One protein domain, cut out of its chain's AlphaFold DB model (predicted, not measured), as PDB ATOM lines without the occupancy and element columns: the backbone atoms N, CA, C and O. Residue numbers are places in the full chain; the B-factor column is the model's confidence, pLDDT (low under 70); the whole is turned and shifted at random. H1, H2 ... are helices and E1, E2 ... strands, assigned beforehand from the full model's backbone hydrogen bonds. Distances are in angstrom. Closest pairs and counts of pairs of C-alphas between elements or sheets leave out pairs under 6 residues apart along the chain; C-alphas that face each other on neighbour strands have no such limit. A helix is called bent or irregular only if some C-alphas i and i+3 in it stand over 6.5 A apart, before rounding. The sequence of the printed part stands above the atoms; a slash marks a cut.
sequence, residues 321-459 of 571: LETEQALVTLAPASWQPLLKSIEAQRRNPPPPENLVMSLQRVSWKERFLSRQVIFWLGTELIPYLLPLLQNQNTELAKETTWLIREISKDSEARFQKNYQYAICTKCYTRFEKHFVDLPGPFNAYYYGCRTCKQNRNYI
ATOM      1  N   LEU A 321     132.397  62.402  71.307       95.81
ATOM      2  CA  LEU A 321     132.647  61.032  70.852       95.81
ATOM      3  C   LEU A 321     133.206  60.968  69.426       95.81
ATOM      4  O   LEU A 321     134.172  60.249  69.189       95.81
ATOM      5  N   GLU A 322     132.639  61.731  68.486       95.62
ATOM      6  CA  GLU A 322     133.169  61.819  67.116       95.62
ATOM      7  C   GLU A 322     134.622  62.309  67.129       95.62
ATOM      8  O   GLU A 322     135.484  61.749  66.449       95.62
ATOM      9  N   THR A 323     134.903  63.333  67.939       96.00
ATOM     10  CA  THR A 323     136.251  63.898  68.089       96.00
ATOM     11  C   THR A 323     137.229  62.864  68.637       96.00
ATOM     12  O   THR A 323     138.331  62.718  68.114       96.00
ATOM     13  N   GLU A 324     136.834  62.122  69.672       95.88
ATOM     14  CA  GLU A 324     137.661  61.067  70.257       95.88
ATOM     15  C   GLU A 324     137.948  59.947  69.252       95.88
ATOM     16  O   GLU A 324     139.102  59.567  69.088       95.88
ATOM     17  N   GLN A 325     136.937  59.464  68.526       96.00
ATOM     18  CA  GLN A 325     137.113  58.434  67.495       96.00
ATOM     19  C   GLN A 325     138.062  58.892  66.381       96.00
ATOM     20  O   GLN A 325     138.906  58.122  65.910       96.00
ATOM     21  N   ALA A 326     137.959  60.161  65.977       95.25
ATOM     22  CA  ALA A 326     138.862  60.735  64.995       95.25
ATOM     23  C   ALA A 326     140.308  60.814  65.517       95.25
ATOM     24  O   ALA A 326     141.236  60.476  64.780       95.25
ATOM     25  N   LEU A 327     140.504  61.175  66.791       95.50
ATOM     26  CA  LEU A 327     141.822  61.164  67.434       95.50
ATOM     27  C   LEU A 327     142.381  59.749  67.584       95.50
ATOM     28  O   LEU A 327     143.544  59.540  67.279       95.50
ATOM     29  N   VAL A 328     141.584  58.757  67.982       95.75
ATOM     30  CA  VAL A 328     142.043  57.356  68.047       95.75
ATOM     31  C   VAL A 328     142.567  56.884  66.686       95.75
ATOM     32  O   VAL A 328     143.529  56.126  66.625       95.75
ATOM     33  N   THR A 329     141.959  57.362  65.597       95.75
ATOM     34  CA  THR A 329     142.332  56.974  64.230       95.75
ATOM     35  C   THR A 329     143.583  57.692  63.719       95.75
ATOM     36  O   THR A 329     144.389  57.082  63.023       95.75
ATOM     37  N   LEU A 330     143.723  58.990  64.004       94.88
ATOM     38  CA  LEU A 330     144.743  59.839  63.374       94.88
ATOM     39  C   LEU A 330     145.885  60.245  64.304       94.88
ATOM     40  O   LEU A 330     146.951  60.615  63.819       94.88
ATOM     41  N   ALA A 331     145.671  60.247  65.619       91.81
ATOM     42  CA  ALA A 331     146.583  60.909  66.534       91.81
ATOM     43  C   ALA A 331     147.924  60.164  66.660       91.81
ATOM     44  O   ALA A 331     147.954  58.934  66.778       91.81
ATOM     45  N   PRO A 332     149.052  60.897  66.699       93.06
ATOM     46  CA  PRO A 332     150.370  60.307  66.858       93.06
ATOM     47  C   PRO A 332     150.537  59.694  68.252       93.06
ATOM     48  O   PRO A 332     149.751  59.931  69.174       93.06
ATOM     49  N   ALA A 333     151.625  58.941  68.437       95.38
ATOM     50  CA  ALA A 333     151.938  58.260  69.696       95.38
ATOM     51  C   ALA A 333     151.928  59.193  70.929       95.38
ATOM     52  O   ALA A 333     151.593  58.754  72.028       95.38
ATOM     53  N   SER A 334     152.222  60.487  70.752       94.38
ATOM     54  CA  SER A 334     152.203  61.495  71.822       94.38
ATOM     55  C   SER A 334     150.819  61.739  72.444       94.38
ATOM     56  O   SER A 334     150.745  62.192  73.586       94.38
ATOM     57  N   TRP A 335     149.726  61.405  71.749       94.44
ATOM     58  CA  TRP A 335     148.356  61.518  72.266       94.44
ATOM     59  C   TRP A 335     147.880  60.271  73.013       94.44
ATOM     60  O   TRP A 335     146.904  60.336  73.760       94.44
ATOM     61  N   GLN A 336     148.572  59.140  72.869       96.25
ATOM     62  CA  GLN A 336     148.177  57.878  73.497       96.25
ATOM     63  C   GLN A 336     148.063  57.967  75.031       96.25
ATOM     64  O   GLN A 336     147.098  57.429  75.573       96.25
ATOM     65  N   PRO A 337     148.946  58.680  75.763       97.06
ATOM     66  CA  PRO A 337     148.757  58.893  77.199       97.06
ATOM     67  C   PRO A 337     147.448  59.626  77.534       97.06
ATOM     68  O   PRO A 337     146.789  59.284  78.515       97.06
ATOM     69  N   LEU A 338     147.038  60.599  76.708       95.69
ATOM     70  CA  LEU A 338     145.787  61.341  76.898       95.69
ATOM     71  C   LEU A 338     144.580  60.426  76.680       95.69
ATOM     72  O   LEU A 338     143.692  60.383  77.525       95.69
ATOM     73  N   LEU A 339     144.576  59.647  75.594       96.31
ATOM     74  CA  LEU A 339     143.502  58.695  75.290       96.31
ATOM     75  C   LEU A 339     143.375  57.617  76.382       96.31
ATOM     76  O   LEU A 339     142.277  57.362  76.873       96.31
ATOM     77  N   LYS A 340     144.500  57.078  76.872       97.25
ATOM     78  CA  LYS A 340     144.520  56.163  78.028       97.25
ATOM     79  C   LYS A 340     143.975  56.811  79.303       97.25
ATOM     80  O   LYS A 340     143.325  56.141  80.102       97.25
ATOM     81  N   SER A 341     144.211  58.109  79.493       97.69
ATOM     82  CA  SER A 341     143.684  58.855  80.642       97.69
ATOM     83  C   SER A 341     142.160  59.006  80.581       97.69
ATOM     84  O   SER A 341     141.513  58.927  81.623       97.69
ATOM     85  N   ILE A 342     141.570  59.140  79.383       97.38
ATOM     86  CA  ILE A 342     140.105  59.121  79.206       97.38
ATOM     87  C   ILE A 342     139.548  57.777  79.668       97.38
ATOM     88  O   ILE A 342     138.628  57.738  80.480       97.38
ATOM     89  N   GLU A 343     140.112  56.668  79.187       97.44
ATOM     90  CA  GLU A 343     139.654  55.329  79.572       97.44
ATOM     91  C   GLU A 343     139.800  55.077  81.076       97.44
ATOM     92  O   GLU A 343     138.891  54.529  81.702       97.44
ATOM     93  N   ALA A 344     140.914  55.511  81.673       97.81
ATOM     94  CA  ALA A 344     141.139  55.405  83.110       97.81
ATOM     95  C   ALA A 344     140.080  56.182  83.909       97.81
ATOM     96  O   ALA A 344     139.506  55.634  84.853       97.81
ATOM     97  N   GLN A 345     139.762  57.416  83.499       97.88
ATOM     98  CA  GLN A 345     138.706  58.210  84.132       97.88
ATOM     99  C   GLN A 345     137.304  57.659  83.853       97.88
ATOM    100  O   GLN A 345     136.429  57.806  84.687       97.88
ATOM    101  N   ARG A 346     137.047  56.972  82.737       96.75
ATOM    102  CA  ARG A 346     135.755  56.288  82.544       96.75
ATOM    103  C   ARG A 346     135.577  55.119  83.507       96.75
ATOM    104  O   ARG A 346     134.482  54.911  84.015       96.75
ATOM    105  N   ARG A 347     136.643  54.363  83.777       96.56
ATOM    106  CA  ARG A 347     136.598  53.258  84.749       96.56
ATOM    107  C   ARG A 347     136.396  53.772  86.172       96.56
ATOM    108  O   ARG A 347     135.612  53.193  86.910       96.56
ATOM    109  N   ASN A 348     137.074  54.866  86.519       97.31
ATOM    110  CA  ASN A 348     137.011  55.499  87.834       97.31
ATOM    111  C   ASN A 348     136.704  56.998  87.677       97.31
ATOM    112  O   ASN A 348     137.630  57.817  87.726       97.31
ATOM    113  N   PRO A 349     135.433  57.366  87.429       96.75
ATOM    114  CA  PRO A 349     135.068  58.752  87.176       96.75
ATOM    115  C   PRO A 349     135.340  59.626  88.399       96.75
ATOM    116  O   PRO A 349     134.927  59.269  89.505       96.75
ATOM    117  N   PRO A 350     136.019  60.777  88.223       97.19
ATOM    118  CA  PRO A 350     136.122  61.773  89.277       97.19
ATOM    119  C   PRO A 350     134.726  62.236  89.723       97.19
ATOM    120  O   PRO A 350     133.785  62.176  88.924       97.19
ATOM    121  N   PRO A 351     134.590  62.761  90.955       97.50
ATOM    122  CA  PRO A 351     133.361  63.416  91.391       97.50
ATOM    123  C   PRO A 351     132.875  64.457  90.363       97.50
ATOM    124  O   PRO A 351     133.719  65.167  89.793       97.50
ATOM    125  N   PRO A 352     131.556  64.571  90.112       97.25
ATOM    126  CA  PRO A 352     130.993  65.520  89.150       97.25
ATOM    127  C   PRO A 352     131.517  66.951  89.308       97.25
ATOM    128  O   PRO A 352     131.850  67.607  88.321       97.25
ATOM    129  N   GLU A 353     131.681  67.409  90.547       97.25
ATOM    130  CA  GLU A 353     132.184  68.738  90.891       97.25
ATOM    131  C   GLU A 353     133.606  68.946  90.353       97.25
ATOM    132  O   GLU A 353     133.904  69.978  89.755       97.25
ATOM    133  N   ASN A 354     134.474  67.937  90.474       97.44
ATOM    134  CA  ASN A 354     135.849  68.003  89.979       97.44
ATOM    135  C   ASN A 354     135.910  68.066  88.451       97.44
ATOM    136  O   ASN A 354     136.776  68.749  87.901       97.44
ATOM    137  N   LEU A 355     134.997  67.380  87.757       97.50
ATOM    138  CA  LEU A 355     134.900  67.438  86.298       97.50
ATOM    139  C   LEU A 355     134.448  68.824  85.829       97.50
ATOM    140  O   LEU A 355     135.052  69.392  84.918       97.50
ATOM    141  N   VAL A 356     133.437  69.394  86.486       96.62
ATOM    142  CA  VAL A 356     132.928  70.742  86.198       96.62
ATOM    143  C   VAL A 356     133.981  71.809  86.499       96.62
ATOM    144  O   VAL A 356     134.207  72.687  85.669       96.62
ATOM    145  N   MET A 357     134.703  71.705  87.619       96.25
ATOM    146  CA  MET A 357     135.832  72.598  87.906       96.25
ATOM    147  C   MET A 357     136.938  72.477  86.854       96.25
ATOM    148  O   MET A 357     137.529  73.476  86.455       96.25
ATOM    149  N   SER A 358     137.224  71.266  86.376       96.06
ATOM    150  CA  SER A 358     138.275  71.030  85.380       96.06
ATOM    151  C   SER A 358     137.940  71.624  84.007       96.06
ATOM    152  O   SER A 358     138.857  72.022  83.290       96.06
ATOM    153  N   LEU A 359     136.655  71.799  83.668       94.94
ATOM    154  CA  LEU A 359     136.243  72.577  82.489       94.94
ATOM    155  C   LEU A 359     136.641  74.061  82.578       94.94
ATOM    156  O   LEU A 359     136.822  74.704  81.547       94.94
ATOM    157  N   GLN A 360     136.795  74.602  83.788       93.69
ATOM    158  CA  GLN A 360     137.152  76.005  84.023       93.69
ATOM    159  C   GLN A 360     138.666  76.244  84.077       93.69
ATOM    160  O   GLN A 360     139.119  77.387  84.041       93.69
ATOM    161  N   ARG A 361     139.469  75.180  84.199       90.94
ATOM    162  CA  ARG A 361     140.923  75.290  84.367       90.94
ATOM    163  C   ARG A 361     141.610  75.748  83.091       90.94
ATOM    164  O   ARG A 361     141.087  75.577  81.997       90.94
ATOM    165  N   VAL A 362     142.827  76.278  83.234       84.62
ATOM    166  CA  VAL A 362     143.647  76.807  82.125       84.62
ATOM    167  C   VAL A 362     144.218  75.694  81.231       84.62
ATOM    168  O   VAL A 362     144.395  75.907  80.032       84.62
ATOM    169  N   SER A 363     144.465  74.502  81.783       93.69
ATOM    170  CA  SER A 363     145.052  73.370  81.055       93.69
ATOM    171  C   SER A 363     144.078  72.777  80.034       93.69
ATOM    172  O   SER A 363     143.046  72.210  80.396       93.69
ATOM    173  N   TRP A 364     144.446  72.830  78.752       92.81
ATOM    174  CA  TRP A 364     143.631  72.267  77.672       92.81
ATOM    175  C   TRP A 364     143.425  70.759  77.795       92.81
ATOM    176  O   TRP A 364     142.355  70.249  77.469       92.81
ATOM    177  N   LYS A 365     144.436  70.034  78.296       94.38
ATOM    178  CA  LYS A 365     144.355  68.580  78.484       94.38
ATOM    179  C   LYS A 365     143.273  68.240  79.495       94.38
ATOM    180  O   LYS A 365     142.474  67.349  79.245       94.38
ATOM    181  N   GLU A 366     143.229  68.968  80.608       95.25
ATOM    182  CA  GLU A 366     142.236  68.748  81.660       95.25
ATOM    183  C   GLU A 366     140.830  69.082  81.165       95.25
ATOM    184  O   GLU A 366     139.942  68.243  81.288       95.25
ATOM    185  N   ARG A 367     140.648  70.230  80.496       94.31
ATOM    186  CA  ARG A 367     139.363  70.584  79.871       94.31
ATOM    187  C   ARG A 367     138.903  69.522  78.877       94.31
ATOM    188  O   ARG A 367     137.753  69.091  78.927       94.31
ATOM    189  N   PHE A 368     139.797  69.079  77.993       95.06
ATOM    190  CA  PHE A 368     139.495  68.058  76.995       95.06
ATOM    191  C   PHE A 368     139.107  66.727  77.648       95.06
ATOM    192  O   PHE A 368     138.075  66.163  77.293       95.06
ATOM    193  N   LEU A 369     139.879  66.246  78.629       96.50
ATOM    194  CA  LEU A 369     139.564  65.025  79.380       96.50
ATOM    195  C   LEU A 369     138.196  65.129  80.056       96.50
ATOM    196  O   LEU A 369     137.339  64.270  79.848       96.50
ATOM    197  N   SER A 370     137.957  66.205  80.806       97.25
ATOM    198  CA  SER A 370     136.699  66.405  81.521       97.25
ATOM    199  C   SER A 370     135.514  66.487  80.578       97.25
ATOM    200  O   SER A 370     134.492  65.876  80.855       97.25
ATOM    201  N   ARG A 371     135.658  67.138  79.423       97.12
ATOM    202  CA  ARG A 371     134.631  67.174  78.378       97.12
ATOM    203  C   ARG A 371     134.251  65.777  77.883       97.12
ATOM    204  O   ARG A 371     133.066  65.477  77.762       97.12
ATOM    205  N   GLN A 372     135.241  64.916  77.628       97.69
ATOM    206  CA  GLN A 372     135.002  63.541  77.171       97.69
ATOM    207  C   GLN A 372     134.349  62.674  78.250       97.69
ATOM    208  O   GLN A 372     133.462  61.868  77.956       97.69
ATOM    209  N   VAL A 373     134.759  62.850  79.506       98.00
ATOM    210  CA  VAL A 373     134.192  62.112  80.638       98.00
ATOM    211  C   VAL A 373     132.786  62.605  80.964       98.00
ATOM    212  O   VAL A 373     131.899  61.777  81.118       98.00
ATOM    213  N   ILE A 374     132.533  63.915  80.975       98.19
ATOM    214  CA  ILE A 374     131.198  64.503  81.179       98.19
ATOM    215  C   ILE A 374     130.216  63.987  80.128       98.19
ATOM    216  O   ILE A 374     129.135  63.525  80.479       98.19
ATOM    217  N   PHE A 375     130.608  63.997  78.852       98.00
ATOM    218  CA  PHE A 375     129.773  63.440  77.791       98.00
ATOM    219  C   PHE A 375     129.504  61.943  77.993       98.00
ATOM    220  O   PHE A 375     128.375  61.492  77.825       98.00
ATOM    221  N   TRP A 376     130.516  61.172  78.402       97.38
ATOM    222  CA  TRP A 376     130.364  59.741  78.676       97.38
ATOM    223  C   TRP A 376     129.496  59.437  79.905       97.38
ATOM    224  O   TRP A 376     128.783  58.435  79.899       97.38
ATOM    225  N   LEU A 377     129.555  60.271  80.948       97.31
ATOM    226  CA  LEU A 377     128.676  60.197  82.122       97.31
ATOM    227  C   LEU A 377     127.228  60.590  81.766       97.31
ATOM    228  O   LEU A 377     126.271  60.107  82.374       97.31
ATOM    229  N   GLY A 378     127.061  61.378  80.706       97.69
ATOM    230  CA  GLY A 378     125.775  61.648  80.088       97.69
ATOM    231  C   GLY A 378     124.911  62.558  80.950       97.69
ATOM    232  O   GLY A 378     125.345  63.605  81.430       97.69
ATOM    233  N   THR A 379     123.647  62.184  81.120       97.88
ATOM    234  CA  THR A 379     122.621  63.076  81.675       97.88
ATOM    235  C   THR A 379     122.745  63.318  83.177       97.88
ATOM    236  O   THR A 379     122.229  64.319  83.668       97.88
ATOM    237  N   GLU A 380     123.481  62.478  83.913       97.38
ATOM    238  CA  GLU A 380     123.710  62.680  85.354       97.38
ATOM    239  C   GLU A 380     124.550  63.931  85.658       97.38
ATOM    240  O   GLU A 380     124.500  64.452  86.770       97.38
ATOM    241  N   LEU A 381     125.285  64.444  84.664       98.00
ATOM    242  CA  LEU A 381     126.104  65.649  84.803       98.00
ATOM    243  C   LEU A 381     125.337  66.934  84.510       98.00
ATOM    244  O   LEU A 381     125.811  68.007  84.873       98.00
ATOM    245  N   ILE A 382     124.154  66.858  83.892       98.06
ATOM    246  CA  ILE A 382     123.394  68.054  83.515       98.06
ATOM    247  C   ILE A 382     123.115  68.960  84.725       98.06
ATOM    248  O   ILE A 382     123.432  70.142  84.612       98.06
ATOM    249  N   PRO A 383     122.642  68.468  85.893       97.94
ATOM    250  CA  PRO A 383     122.423  69.321  87.065       97.94
ATOM    251  C   PRO A 383     123.661  70.118  87.502       97.94
ATOM    252  O   PRO A 383     123.531  71.253  87.947       97.94
ATOM    253  N   TYR A 384     124.860  69.557  87.323       97.94
ATOM    254  CA  TYR A 384     126.129  70.204  87.664       97.94
ATOM    255  C   TYR A 384     126.606  71.199  86.596       97.94
ATOM    256  O   TYR A 384     127.384  72.103  86.893       97.94
ATOM    257  N   LEU A 385     126.136  71.051  85.356       98.00
ATOM    258  CA  LEU A 385     126.424  71.964  84.251       98.00
ATOM    259  C   LEU A 385     125.505  73.195  84.255       98.00
ATOM    260  O   LEU A 385     125.936  74.259  83.819       98.00
ATOM    261  N   LEU A 386     124.270  73.090  84.762       97.50
ATOM    262  CA  LEU A 386     123.311  74.207  84.759       97.50
ATOM    263  C   LEU A 386     123.845  75.488  85.430       97.50
ATOM    264  O   LEU A 386     123.700  76.551  84.823       97.50
ATOM    265  N   PRO A 387     124.522  75.442  86.598       97.38
ATOM    266  CA  PRO A 387     125.097  76.646  87.199       97.38
ATOM    267  C   PRO A 387     126.137  77.339  86.306       97.38
ATOM    268  O   PRO A 387     126.297  78.555  86.377       97.38
ATOM    269  N   LEU A 388     126.826  76.598  85.426       96.44
ATOM    270  CA  LEU A 388     127.805  77.182  84.504       96.44
ATOM    271  C   LEU A 388     127.160  78.007  83.386       96.44
ATOM    272  O   LEU A 388     127.827  78.873  82.821       96.44
ATOM    273  N   LEU A 389     125.877  77.785  83.083       96.25
ATOM    274  CA  LEU A 389     125.140  78.589  82.101       96.25
ATOM    275  C   LEU A 389     124.901  80.024  82.586       96.25
ATOM    276  O   LEU A 389     124.743  80.923  81.767       96.25
ATOM    277  N   GLN A 390     124.891  80.237  83.905       94.50
ATOM    278  CA  GLN A 390     124.718  81.551  84.536       94.50
ATOM    279  C   GLN A 390     126.053  82.279  84.766       94.50
ATOM    280  O   GLN A 390     126.075  83.391  85.292       94.50
ATOM    281  N   ASN A 391     127.181  81.663  84.399       91.69
ATOM    282  CA  ASN A 391     128.501  82.251  84.588       91.69
ATOM    283  C   ASN A 391     128.710  83.448  83.638       91.69
ATOM    284  O   ASN A 391     128.332  83.399  82.469       91.69
ATOM    285  N   GLN A 392     129.365  84.510  84.121       92.19
ATOM    286  CA  GLN A 392     129.707  85.689  83.311       92.19
ATOM    287  C   GLN A 392     130.709  85.375  82.185       92.19
ATOM    288  O   GLN A 392     130.808  86.123  81.213       92.19
ATOM    289  N   ASN A 393     131.448  84.268  82.292       93.31
ATOM    290  CA  ASN A 393     132.333  83.792  81.240       93.31
ATOM    291  C   ASN A 393     131.516  83.225  80.065       93.31
ATOM    292  O   ASN A 393     131.091  82.065  80.068       93.31
ATOM    293  N   THR A 394     131.340  84.052  79.035       91.38
ATOM    294  CA  THR A 394     130.574  83.733  77.822       91.38
ATOM    295  C   THR A 394     131.105  82.505  77.082       91.38
ATOM    296  O   THR A 394     130.316  81.749  76.516       91.38
ATOM    297  N   GLU A 395     132.416  82.250  77.109       90.56
ATOM    298  CA  GLU A 395     133.020  81.100  76.430       90.56
ATOM    299  C   GLU A 395     132.749  79.784  77.163       90.56
ATOM    300  O   GLU A 395     132.439  78.774  76.522       90.56
ATOM    301  N   LEU A 396     132.778  79.802  78.498       93.06
ATOM    302  CA  LEU A 396     132.385  78.653  79.314       93.06
ATOM    303  C   LEU A 396     130.888  78.348  79.167       93.06
ATOM    304  O   LEU A 396     130.509  77.182  79.046       93.06
ATOM    305  N   ALA A 397     130.036  79.377  79.127       94.44
ATOM    306  CA  ALA A 397     128.600  79.208  78.920       94.44
ATOM    307  C   ALA A 397     128.289  78.600  77.537       94.44
ATOM    308  O   ALA A 397     127.450  77.700  77.435       94.44
ATOM    309  N   LYS A 398     129.003  79.016  76.476       92.88
ATOM    310  CA  LYS A 398     128.908  78.414  75.130       92.88
ATOM    311  C   LYS A 398     129.341  76.945  75.120       92.88
ATOM    312  O   LYS A 398     128.617  76.114  74.571       92.88
ATOM    313  N   GLU A 399     130.480  76.618  75.739       94.06
ATOM    314  CA  GLU A 399     130.971  75.232  75.854       94.06
ATOM    315  C   GLU A 399     129.957  74.353  76.597       94.06
ATOM    316  O   GLU A 399     129.595  73.276  76.129       94.06
ATOM    317  N   THR A 400     129.443  74.851  77.722       96.25
ATOM    318  CA  THR A 400     128.441  74.170  78.551       96.25
ATOM    319  C   THR A 400     127.144  73.946  77.776       96.25
ATOM    320  O   THR A 400     126.606  72.839  77.768       96.25
ATOM    321  N   THR A 401     126.662  74.969  77.063       96.56
ATOM    322  CA  THR A 401     125.467  74.877  76.212       96.56
ATOM    323  C   THR A 401     125.643  73.807  75.137       96.56
ATOM    324  O   THR A 401     124.753  72.984  74.923       96.56
ATOM    325  N   TRP A 402     126.795  73.788  74.461       95.69
ATOM    326  CA  TRP A 402     127.099  72.769  73.461       95.69
ATOM    327  C   TRP A 402     127.160  71.362  74.083       95.69
ATOM    328  O   TRP A 402     126.519  70.456  73.555       95.69
ATOM    329  N   LEU A 403     127.816  71.188  75.235       97.56
ATOM    330  CA  LEU A 403     127.875  69.905  75.947       97.56
ATOM    331  C   LEU A 403     126.487  69.371  76.312       97.56
ATOM    332  O   LEU A 403     126.184  68.215  76.016       97.56
ATOM    333  N   ILE A 404     125.629  70.204  76.909       98.12
ATOM    334  CA  ILE A 404     124.265  69.799  77.279       98.12
ATOM    335  C   ILE A 404     123.476  69.380  76.036       98.12
ATOM    336  O   ILE A 404     122.767  68.371  76.067       98.12
ATOM    337  N   ARG A 405     123.608  70.112  74.923       97.44
ATOM    338  CA  ARG A 405     122.947  69.756  73.657       97.44
ATOM    339  C   ARG A 405     123.422  68.418  73.107       97.44
ATOM    340  O   ARG A 405     122.589  67.640  72.656       97.44
ATOM    341  N   GLU A 406     124.722  68.137  73.137       97.25
ATOM    342  CA  GLU A 406     125.248  66.860  72.645       97.25
ATOM    343  C   GLU A 406     124.838  65.687  73.547       97.25
ATOM    344  O   GLU A 406     124.407  64.658  73.031       97.25
ATOM    345  N   ILE A 407     124.859  65.856  74.876       98.06
ATOM    346  CA  ILE A 407     124.335  64.853  75.825       98.06
ATOM    347  C   ILE A 407     122.844  64.594  75.568       98.06
ATOM    348  O   ILE A 407     122.392  63.450  75.560       98.06
ATOM    349  N   SER A 408     122.076  65.657  75.323       97.75
ATOM    350  CA  SER A 408     120.639  65.582  75.059       97.75
ATOM    351  C   SER A 408     120.340  64.840  73.753       97.75
ATOM    352  O   SER A 408     119.495  63.949  73.739       97.75
ATOM    353  N   LYS A 409     121.083  65.130  72.675       96.88
ATOM    354  CA  LYS A 409     120.975  64.417  71.389       96.88
ATOM    355  C   LYS A 409     121.325  62.937  71.511       96.88
ATOM    356  O   LYS A 409     120.611  62.105  70.958       96.88
ATOM    357  N   ASP A 410     122.410  62.604  72.211       97.19
ATOM    358  CA  ASP A 410     122.800  61.208  72.447       97.19
ATOM    359  C   ASP A 410     121.724  60.472  73.259       97.19
ATOM    360  O   ASP A 410     121.284  59.385  72.882       97.19
ATOM    361  N   SER A 411     121.218  61.109  74.315       97.62
ATOM    362  CA  SER A 411     120.124  60.571  75.114       97.62
ATOM    363  C   SER A 411     118.846  60.373  74.296       97.62
ATOM    364  O   SER A 411     118.183  59.346  74.430       97.62
ATOM    365  N   GLU A 412     118.474  61.330  73.452       96.94
ATOM    366  CA  GLU A 412     117.314  61.200  72.577       96.94
ATOM    367  C   GLU A 412     117.497  60.044  71.595       96.94
ATOM    368  O   GLU A 412     116.633  59.173  71.512       96.94
ATOM    369  N   ALA A 413     118.645  59.967  70.920       95.69
ATOM    370  CA  ALA A 413     118.934  58.903  69.964       95.69
ATOM    371  C   ALA A 413     118.819  57.496  70.579       95.69
ATOM    372  O   ALA A 413     118.441  56.553  69.880       95.69
ATOM    373  N   ARG A 414     119.121  57.350  71.876       95.19
ATOM    374  CA  ARG A 414     119.000  56.083  72.613       95.19
ATOM    375  C   ARG A 414     117.569  55.760  73.038       95.19
ATOM    376  O   ARG A 414     117.181  54.596  72.991       95.19
ATOM    377  N   PHE A 415     116.791  56.759  73.459       96.00
ATOM    378  CA  PHE A 415     115.571  56.520  74.240       96.00
ATOM    379  C   PHE A 415     114.271  57.067  73.642       96.00
ATOM    380  O   PHE A 415     113.211  56.750  74.179       96.00
ATOM    381  N   GLN A 416     114.305  57.820  72.535       91.62
ATOM    382  CA  GLN A 416     113.159  58.573  71.992       91.62
ATOM    383  C   GLN A 416     111.827  57.800  71.965       91.62
ATOM    384  O   GLN A 416     110.780  58.391  72.215       91.62
ATOM    385  N   LYS A 417     111.850  56.491  71.678       93.12
ATOM    386  CA  LYS A 417     110.639  55.656  71.575       93.12
ATOM    387  C   LYS A 417     110.351  54.773  72.794       93.12
ATOM    388  O   LYS A 417     109.212  54.367  72.968       93.12
ATOM    389  N   ASN A 418     111.355  54.486  73.625       94.88
ATOM    390  CA  ASN A 418     111.294  53.410  74.627       94.88
ATOM    391  C   ASN A 418     111.719  53.859  76.036       94.88
ATOM    392  O   ASN A 418     111.974  53.020  76.895       94.88
ATOM    393  N   TYR A 419     111.830  55.166  76.297       96.38
ATOM    394  CA  TYR A 419     112.277  55.655  77.607       96.38
ATOM    395  C   TYR A 419     111.358  55.198  78.752       96.38
ATOM    396  O   TYR A 419     111.849  54.886  79.827       96.38
ATOM    397  N   GLN A 420     110.050  55.071  78.512       95.75
ATOM    398  CA  GLN A 420     109.072  54.619  79.512       95.75
ATOM    399  C   GLN A 420     109.320  53.194  80.041       95.75
ATOM    400  O   GLN A 420     108.859  52.858  81.129       95.75
ATOM    401  N   TYR A 421     110.075  52.379  79.295       96.75
ATOM    402  CA  TYR A 421     110.469  51.019  79.673       96.75
ATOM    403  C   TYR A 421     111.882  50.955  80.265       96.75
ATOM    404  O   TYR A 421     112.346  49.891  80.659       96.75
ATOM    405  N   ALA A 422     112.612  52.072  80.318       97.94
ATOM    406  CA  ALA A 422     113.937  52.107  80.918       97.94
ATOM    407  C   ALA A 422     113.825  52.307  82.437       97.94
ATOM    408  O   ALA A 422     113.315  53.327  82.905       97.94
ATOM    409  N   ILE A 423     114.348  51.352  83.204       98.19
ATOM    410  CA  ILE A 423     114.442  51.410  84.665       98.19
ATOM    411  C   ILE A 423     115.899  51.616  85.057       98.19
ATOM    412  O   ILE A 423     116.780  50.870  84.638       98.19
ATOM    413  N   CYS A 424     116.166  52.612  85.892       98.31
ATOM    414  CA  CYS A 424     117.492  52.860  86.444       98.31
ATOM    415  C   CYS A 424     117.938  51.703  87.350       98.31
ATOM    416  O   CYS A 424     117.269  51.432  88.338       98.31
ATOM    417  N   THR A 425     119.097  51.084  87.107       97.12
ATOM    418  CA  THR A 425     119.594  49.999  87.986       97.12
ATOM    419  C   THR A 425     120.027  50.488  89.366       97.12
ATOM    420  O   THR A 425     120.123  49.700  90.295       97.12
ATOM    421  N   LYS A 426     120.315  51.787  89.514       96.56
ATOM    422  CA  LYS A 426     120.684  52.383  90.803       96.56
ATOM    423  C   LYS A 426     119.445  52.708  91.630       96.56
ATOM    424  O   LYS A 426     119.392  52.389  92.808       96.56
ATOM    425  N   CYS A 427     118.471  53.391  91.038       97.81
ATOM    426  CA  CYS A 427     117.321  53.935  91.768       97.81
ATOM    427  C   CYS A 427     116.060  53.080  91.653       97.81
ATOM    428  O   CYS A 427     115.116  53.347  92.380       97.81
ATOM    429  N   TYR A 428     116.016  52.123  90.721       98.00
ATOM    430  CA  TYR A 428     114.818  51.366  90.340       98.00
ATOM    431  C   TYR A 428     113.609  52.250  89.985       98.00
ATOM    432  O   TYR A 428     112.466  51.815  90.035       98.00
ATOM    433  N   THR A 429     113.857  53.503  89.592       97.75
ATOM    434  CA  THR A 429     112.830  54.394  89.047       97.75
ATOM    435  C   THR A 429     112.869  54.382  87.529       97.75
ATOM    436  O   THR A 429     113.932  54.213  86.912       97.75
ATOM    437  N   ARG A 430     111.712  54.626  86.924       97.69
ATOM    438  CA  ARG A 430     111.556  54.772  85.483       97.69
ATOM    439  C   ARG A 430     112.249  56.040  84.994       97.69
ATOM    440  O   ARG A 430     112.548  56.972  85.756       97.69
ATOM    441  N   PHE A 431     112.584  56.043  83.712       98.06
ATOM    442  CA  PHE A 431     113.124  57.222  83.054       98.06
ATOM    443  C   PHE A 431     111.989  58.187  82.727       98.06
ATOM    444  O   PHE A 431     110.892  57.784  82.346       98.06
ATOM    445  N   GLU A 432     112.290  59.475  82.813       97.44
ATOM    446  CA  GLU A 432     111.393  60.549  82.407       97.44
ATOM    447  C   GLU A 432     112.081  61.464  81.392       97.44
ATOM    448  O   GLU A 432     113.302  61.415  81.194       97.44
ATOM    449  N   LYS A 433     111.270  62.291  80.730       97.88
ATOM    450  CA  LYS A 433     111.751  63.356  79.856       97.88
ATOM    451  C   LYS A 433     111.981  64.608  80.696       97.88
ATOM    452  O   LYS A 433     111.034  65.163  81.244       97.88
ATOM    453  N   HIS A 434     113.223  65.070  80.751       97.81
ATOM    454  CA  HIS A 434     113.615  66.290  81.459       97.81
ATOM    455  C   HIS A 434     113.793  67.421  80.454       97.81
ATOM    456  O   HIS A 434     114.337  67.202  79.369       97.81
ATOM    457  N   PHE A 435     113.371  68.626  80.824       97.62
ATOM    458  CA  PHE A 435     113.560  69.834  80.025       97.62
ATOM    459  C   PHE A 435     114.680  70.688  80.617       97.62
ATOM    460  O   PHE A 435     114.846  70.751  81.835       97.62
ATOM    461  N   VAL A 436     115.460  71.318  79.741       97.25
ATOM    462  CA  VAL A 436     116.537  72.240  80.100       97.25
ATOM    463  C   VAL A 436     116.389  73.513  79.286       97.25
ATOM    464  O   VAL A 436     116.484  73.485  78.054       97.25
ATOM    465  N   ASP A 437     116.223  74.622  79.998       96.69
ATOM    466  CA  ASP A 437     116.270  75.959  79.423       96.69
ATOM    467  C   ASP A 437     117.735  76.332  79.176       96.69
ATOM    468  O   ASP A 437     118.553  76.353  80.101       96.69
ATOM    469  N   LEU A 438     118.093  76.579  77.914       96.50
ATOM    470  CA  LEU A 438     119.436  77.018  77.538       96.50
ATOM    471  C   LEU A 438     119.415  78.516  77.198       96.50
ATOM    472  O   LEU A 438     118.374  79.051  76.818       96.50
ATOM    473  N   PRO A 439     120.556  79.223  77.298       93.69
ATOM    474  CA  PRO A 439     120.624  80.629  76.916       93.69
ATOM    475  C   PRO A 439     120.181  80.871  75.464       93.69
ATOM    476  O   PRO A 439     120.600  80.159  74.548       93.69
ATOM    477  N   GLY A 440     119.389  81.924  75.239       91.06
ATOM    478  CA  GLY A 440     118.880  82.298  73.915       91.06
ATOM    479  C   GLY A 440     117.588  81.557  73.530       91.06
ATOM    480  O   GLY A 440     116.806  81.204  74.404       91.06
ATOM    481  N   PRO A 441     117.317  81.330  72.230       91.00
ATOM    482  CA  PRO A 441     116.102  80.650  71.762       91.00
ATOM    483  C   PRO A 441     116.225  79.116  71.796       91.00
ATOM    484  O   PRO A 441     115.521  78.415  71.066       91.00
ATOM    485  N   PHE A 442     117.186  78.581  72.550       92.44
ATOM    486  CA  PHE A 442     117.520  77.164  72.522       92.44
ATOM    487  C   PHE A 442     116.932  76.464  73.740       92.44
ATOM    488  O   PHE A 442     117.189  76.855  74.868       92.44
ATOM    489  N   ASN A 443     116.225  75.365  73.499       94.62
ATOM    490  CA  ASN A 443     115.800  74.440  74.540       94.62
ATOM    491  C   ASN A 443     116.403  73.072  74.236       94.62
ATOM    492  O   ASN A 443     116.612  72.716  73.070       94.62
ATOM    493  N   ALA A 444     116.672  72.296  75.278       96.75
ATOM    494  CA  ALA A 444     117.049  70.900  75.141       96.75
ATOM    495  C   ALA A 444     116.160  70.029  76.026       96.75
ATOM    496  O   ALA A 444     115.637  70.471  77.046       96.75
ATOM    497  N   TYR A 445     115.985  68.778  75.625       97.62
ATOM    498  CA  TYR A 445     115.401  67.762  76.483       97.62
ATOM    499  C   TYR A 445     116.257  66.511  76.438       97.62
ATOM    500  O   TYR A 445     116.875  66.203  75.421       97.62
ATOM    501  N   TYR A 446     116.263  65.779  77.538       98.12
ATOM    502  CA  TYR A 446     116.991  64.528  77.654       98.12
ATOM    503  C   TYR A 446     116.152  63.492  78.393       98.12
ATOM    504  O   TYR A 446     115.161  63.820  79.047       98.12
ATOM    505  N   TYR A 447     116.551  62.231  78.278       98.38
ATOM    506  CA  TYR A 447     115.891  61.105  78.922       98.38
ATOM    507  C   TYR A 447     116.827  60.514  79.964       98.38
ATOM    508  O   TYR A 447     117.955  60.133  79.660       98.38
ATOM    509  N   GLY A 448     116.363  60.425  81.201       98.06
ATOM    510  CA  GLY A 448     117.168  59.890  82.290       98.06
ATOM    511  C   GLY A 448     116.308  59.483  83.467       98.06
ATOM    512  O   GLY A 448     115.130  59.838  83.541       98.06
ATOM    513  N   CYS A 449     116.906  58.748  84.397       98.12
ATOM    514  CA  CYS A 449     116.285  58.353  85.657       98.12
ATOM    515  C   CYS A 449     115.605  59.548  86.340       98.12
ATOM    516  O   CYS A 449     116.247  60.576  86.547       98.12
ATOM    517  N   ARG A 450     114.338  59.407  86.742       96.56
ATOM    518  CA  ARG A 450     113.610  60.466  87.457       96.56
ATOM    519  C   ARG A 450     114.359  61.001  88.683       96.56
ATOM    520  O   ARG A 450     114.455  62.214  88.861       96.56
ATOM    521  N   THR A 451     114.967  60.111  89.469       96.25
ATOM    522  CA  THR A 451     115.663  60.465  90.716       96.25
ATOM    523  C   THR A 451     117.089  60.965  90.495       96.25
ATOM    524  O   THR A 451     117.403  62.096  90.845       96.25
ATOM    525  N   CYS A 452     117.978  60.143  89.928       97.12
ATOM    526  CA  CYS A 452     119.408  60.480  89.825       97.12
ATOM    527  C   CYS A 452     119.832  61.032  88.459       97.12
ATOM    528  O   CYS A 452     121.017  61.261  88.238       97.12
ATOM    529  N   LYS A 453     118.888  61.210  87.529       97.81
ATOM    530  CA  LYS A 453     119.089  61.783  86.188       97.81
ATOM    531  C   LYS A 453     120.027  61.003  85.253       97.81
ATOM    532  O   LYS A 453     120.066  61.335  84.077       97.81
ATOM    533  N   GLN A 454     120.712  59.942  85.692       97.06
ATOM    534  CA  GLN A 454     121.586  59.109  84.846       97.06
ATOM    535  C   GLN A 454     120.826  58.312  83.774       97.06
ATOM    536  O   GLN A 454     119.663  57.953  83.974       97.06
ATOM    537  N   ASN A 455     121.493  58.000  82.660       97.06
ATOM    538  CA  ASN A 455     120.905  57.307  81.508       97.06
ATOM    539  C   ASN A 455     121.751  56.140  80.954       97.06
ATOM    540  O   ASN A 455     121.593  55.743  79.799       97.06
ATOM    541  N   ARG A 456     122.677  55.604  81.750       95.44
ATOM    542  CA  ARG A 456     123.714  54.656  81.314       95.44
ATOM    543  C   ARG A 456     123.461  53.242  81.799       95.44
ATOM    544  O   ARG A 456     123.494  52.312  81.004       95.44
ATOM    545  N   ASN A 457     123.166  53.094  83.087       96.06
ATOM    546  CA  ASN A 457     122.924  51.797  83.703       96.06
ATOM    547  C   ASN A 457     121.417  51.604  83.870       96.06
ATOM    548  O   ASN A 457     120.805  52.156  84.790       96.06
ATOM    549  N   TYR A 458     120.802  50.880  82.940       97.25
ATOM    550  CA  TYR A 458     119.360  50.663  82.938       97.25
ATOM    551  C   TYR A 458     118.985  49.252  82.501       97.25
ATOM    552  O   TYR A 458     119.726  48.585  81.783       97.25
ATOM    553  N   ILE A 459     117.800  48.833  82.928       97.06
ATOM    554  CA  ILE A 459     117.124  47.615  82.490       97.06
ATOM    555  C   ILE A 459     115.995  48.056  81.560       97.06
ATOM    556  O   ILE A 459     115.252  48.978  81.894       97.06
TER     557      ILE A 459
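What this domain is: This is residues 321 to 459 of the 571 residues of an uncharacterized protein of Verrucomicrobia subdivision 3 bacterium (UniProt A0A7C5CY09). A helical body is built on one long bent helix, H4: H1, H2 and H3 pack on its first arm H4a, and H5 folds back beside its second arm H4b. At the far end from H1 and H2, the strand hairpin E2 and E3 packs on H5 through E3, with short E1 near residues 431 and 449 of that hairpin. The printed part has 139 residues, with five named helices, H1 to H5, followed by three named strands, E1 to E3; the class is mostly helix, and the sheet E2 - E3 is antiparallel. The whole is compact, with a radius of gyration of the C-alphas of 15.4 A and spans of 44 by 35 by 25 A.

How they stand to each other: H4, residues 364 to 389, was assigned as one helix by its hydrogen bonds but is bent, with C-alphas 376 and 379 8.9 A apart; its arms are H4a, residues 364 to 376, and H4b, residues 379 to 389. H1, residues 321 to 330, only just touches H4a, with 3 pairs of C-alphas within 8 A, the closest Leu 321 and Gln 372 at 7.2 A. H2, residues 333 to 347, touches H4a at a steep tilt of 42 degrees, the same way; the closest C-alphas are those of Ile 342 and Leu 369, 5.9 A apart. H3, residues 352 to 360, forms a helical hairpin with H4a, the C-alphas of Leu 359 and Arg 367 coming closest at 4.5 A. H4b and H5, residues 394 to 415, form another, at a shallow tilt of 23 degrees; their closest C-alphas, those of Leu 389 and Ala 397, are 4.7 A apart. E1, residues 422 to 424, pairs with no named strand, but its residues 423 to 424 pair antiparallel with 458 to 459. E2, residues 431 to 437, and E3, residues 443 to 449, form a hairpin, with N 434 and O 446 2.9 A apart, within hydrogen-bond range. The closest C-alphas of H5 and E3 are those of Ser 408 and Tyr 446, 4.6 A apart. Every O i to N i+4 pair is within range in H1, H4a and H5, against 9 of 11 in H2, 4 of 5 in H3 and 2 of 7 in H4b, where 5 of 8 O i to N i+3 pairs are.

Where its parts are: H1 begins at C-alpha 321 (132.647, 61.032, 70.852) and measures 14.3 A; H2 measures 22.1 A, H3 13.2 A, H4a 18.3 A and H4b 15.7 A. H2 is only just irregular, with C-alphas 334 and 337 6.9 A apart, and H4b is irregular, with C-alphas 380 and 383 7.0 A apart. H5 measures 31.3 A, E1 6.6 A and E2 19.3 A; E3, 19.6 A, ends at C-alpha 449 (116.285, 58.353, 85.657).

The domain as a whole: The two C-alphas farthest apart, those of Ser 334 and Gln 420, are 44.3 A apart. The printed part has no cut and no long link. The mean pLDDT of the printed part is 96.1, and no printed residue is under 70.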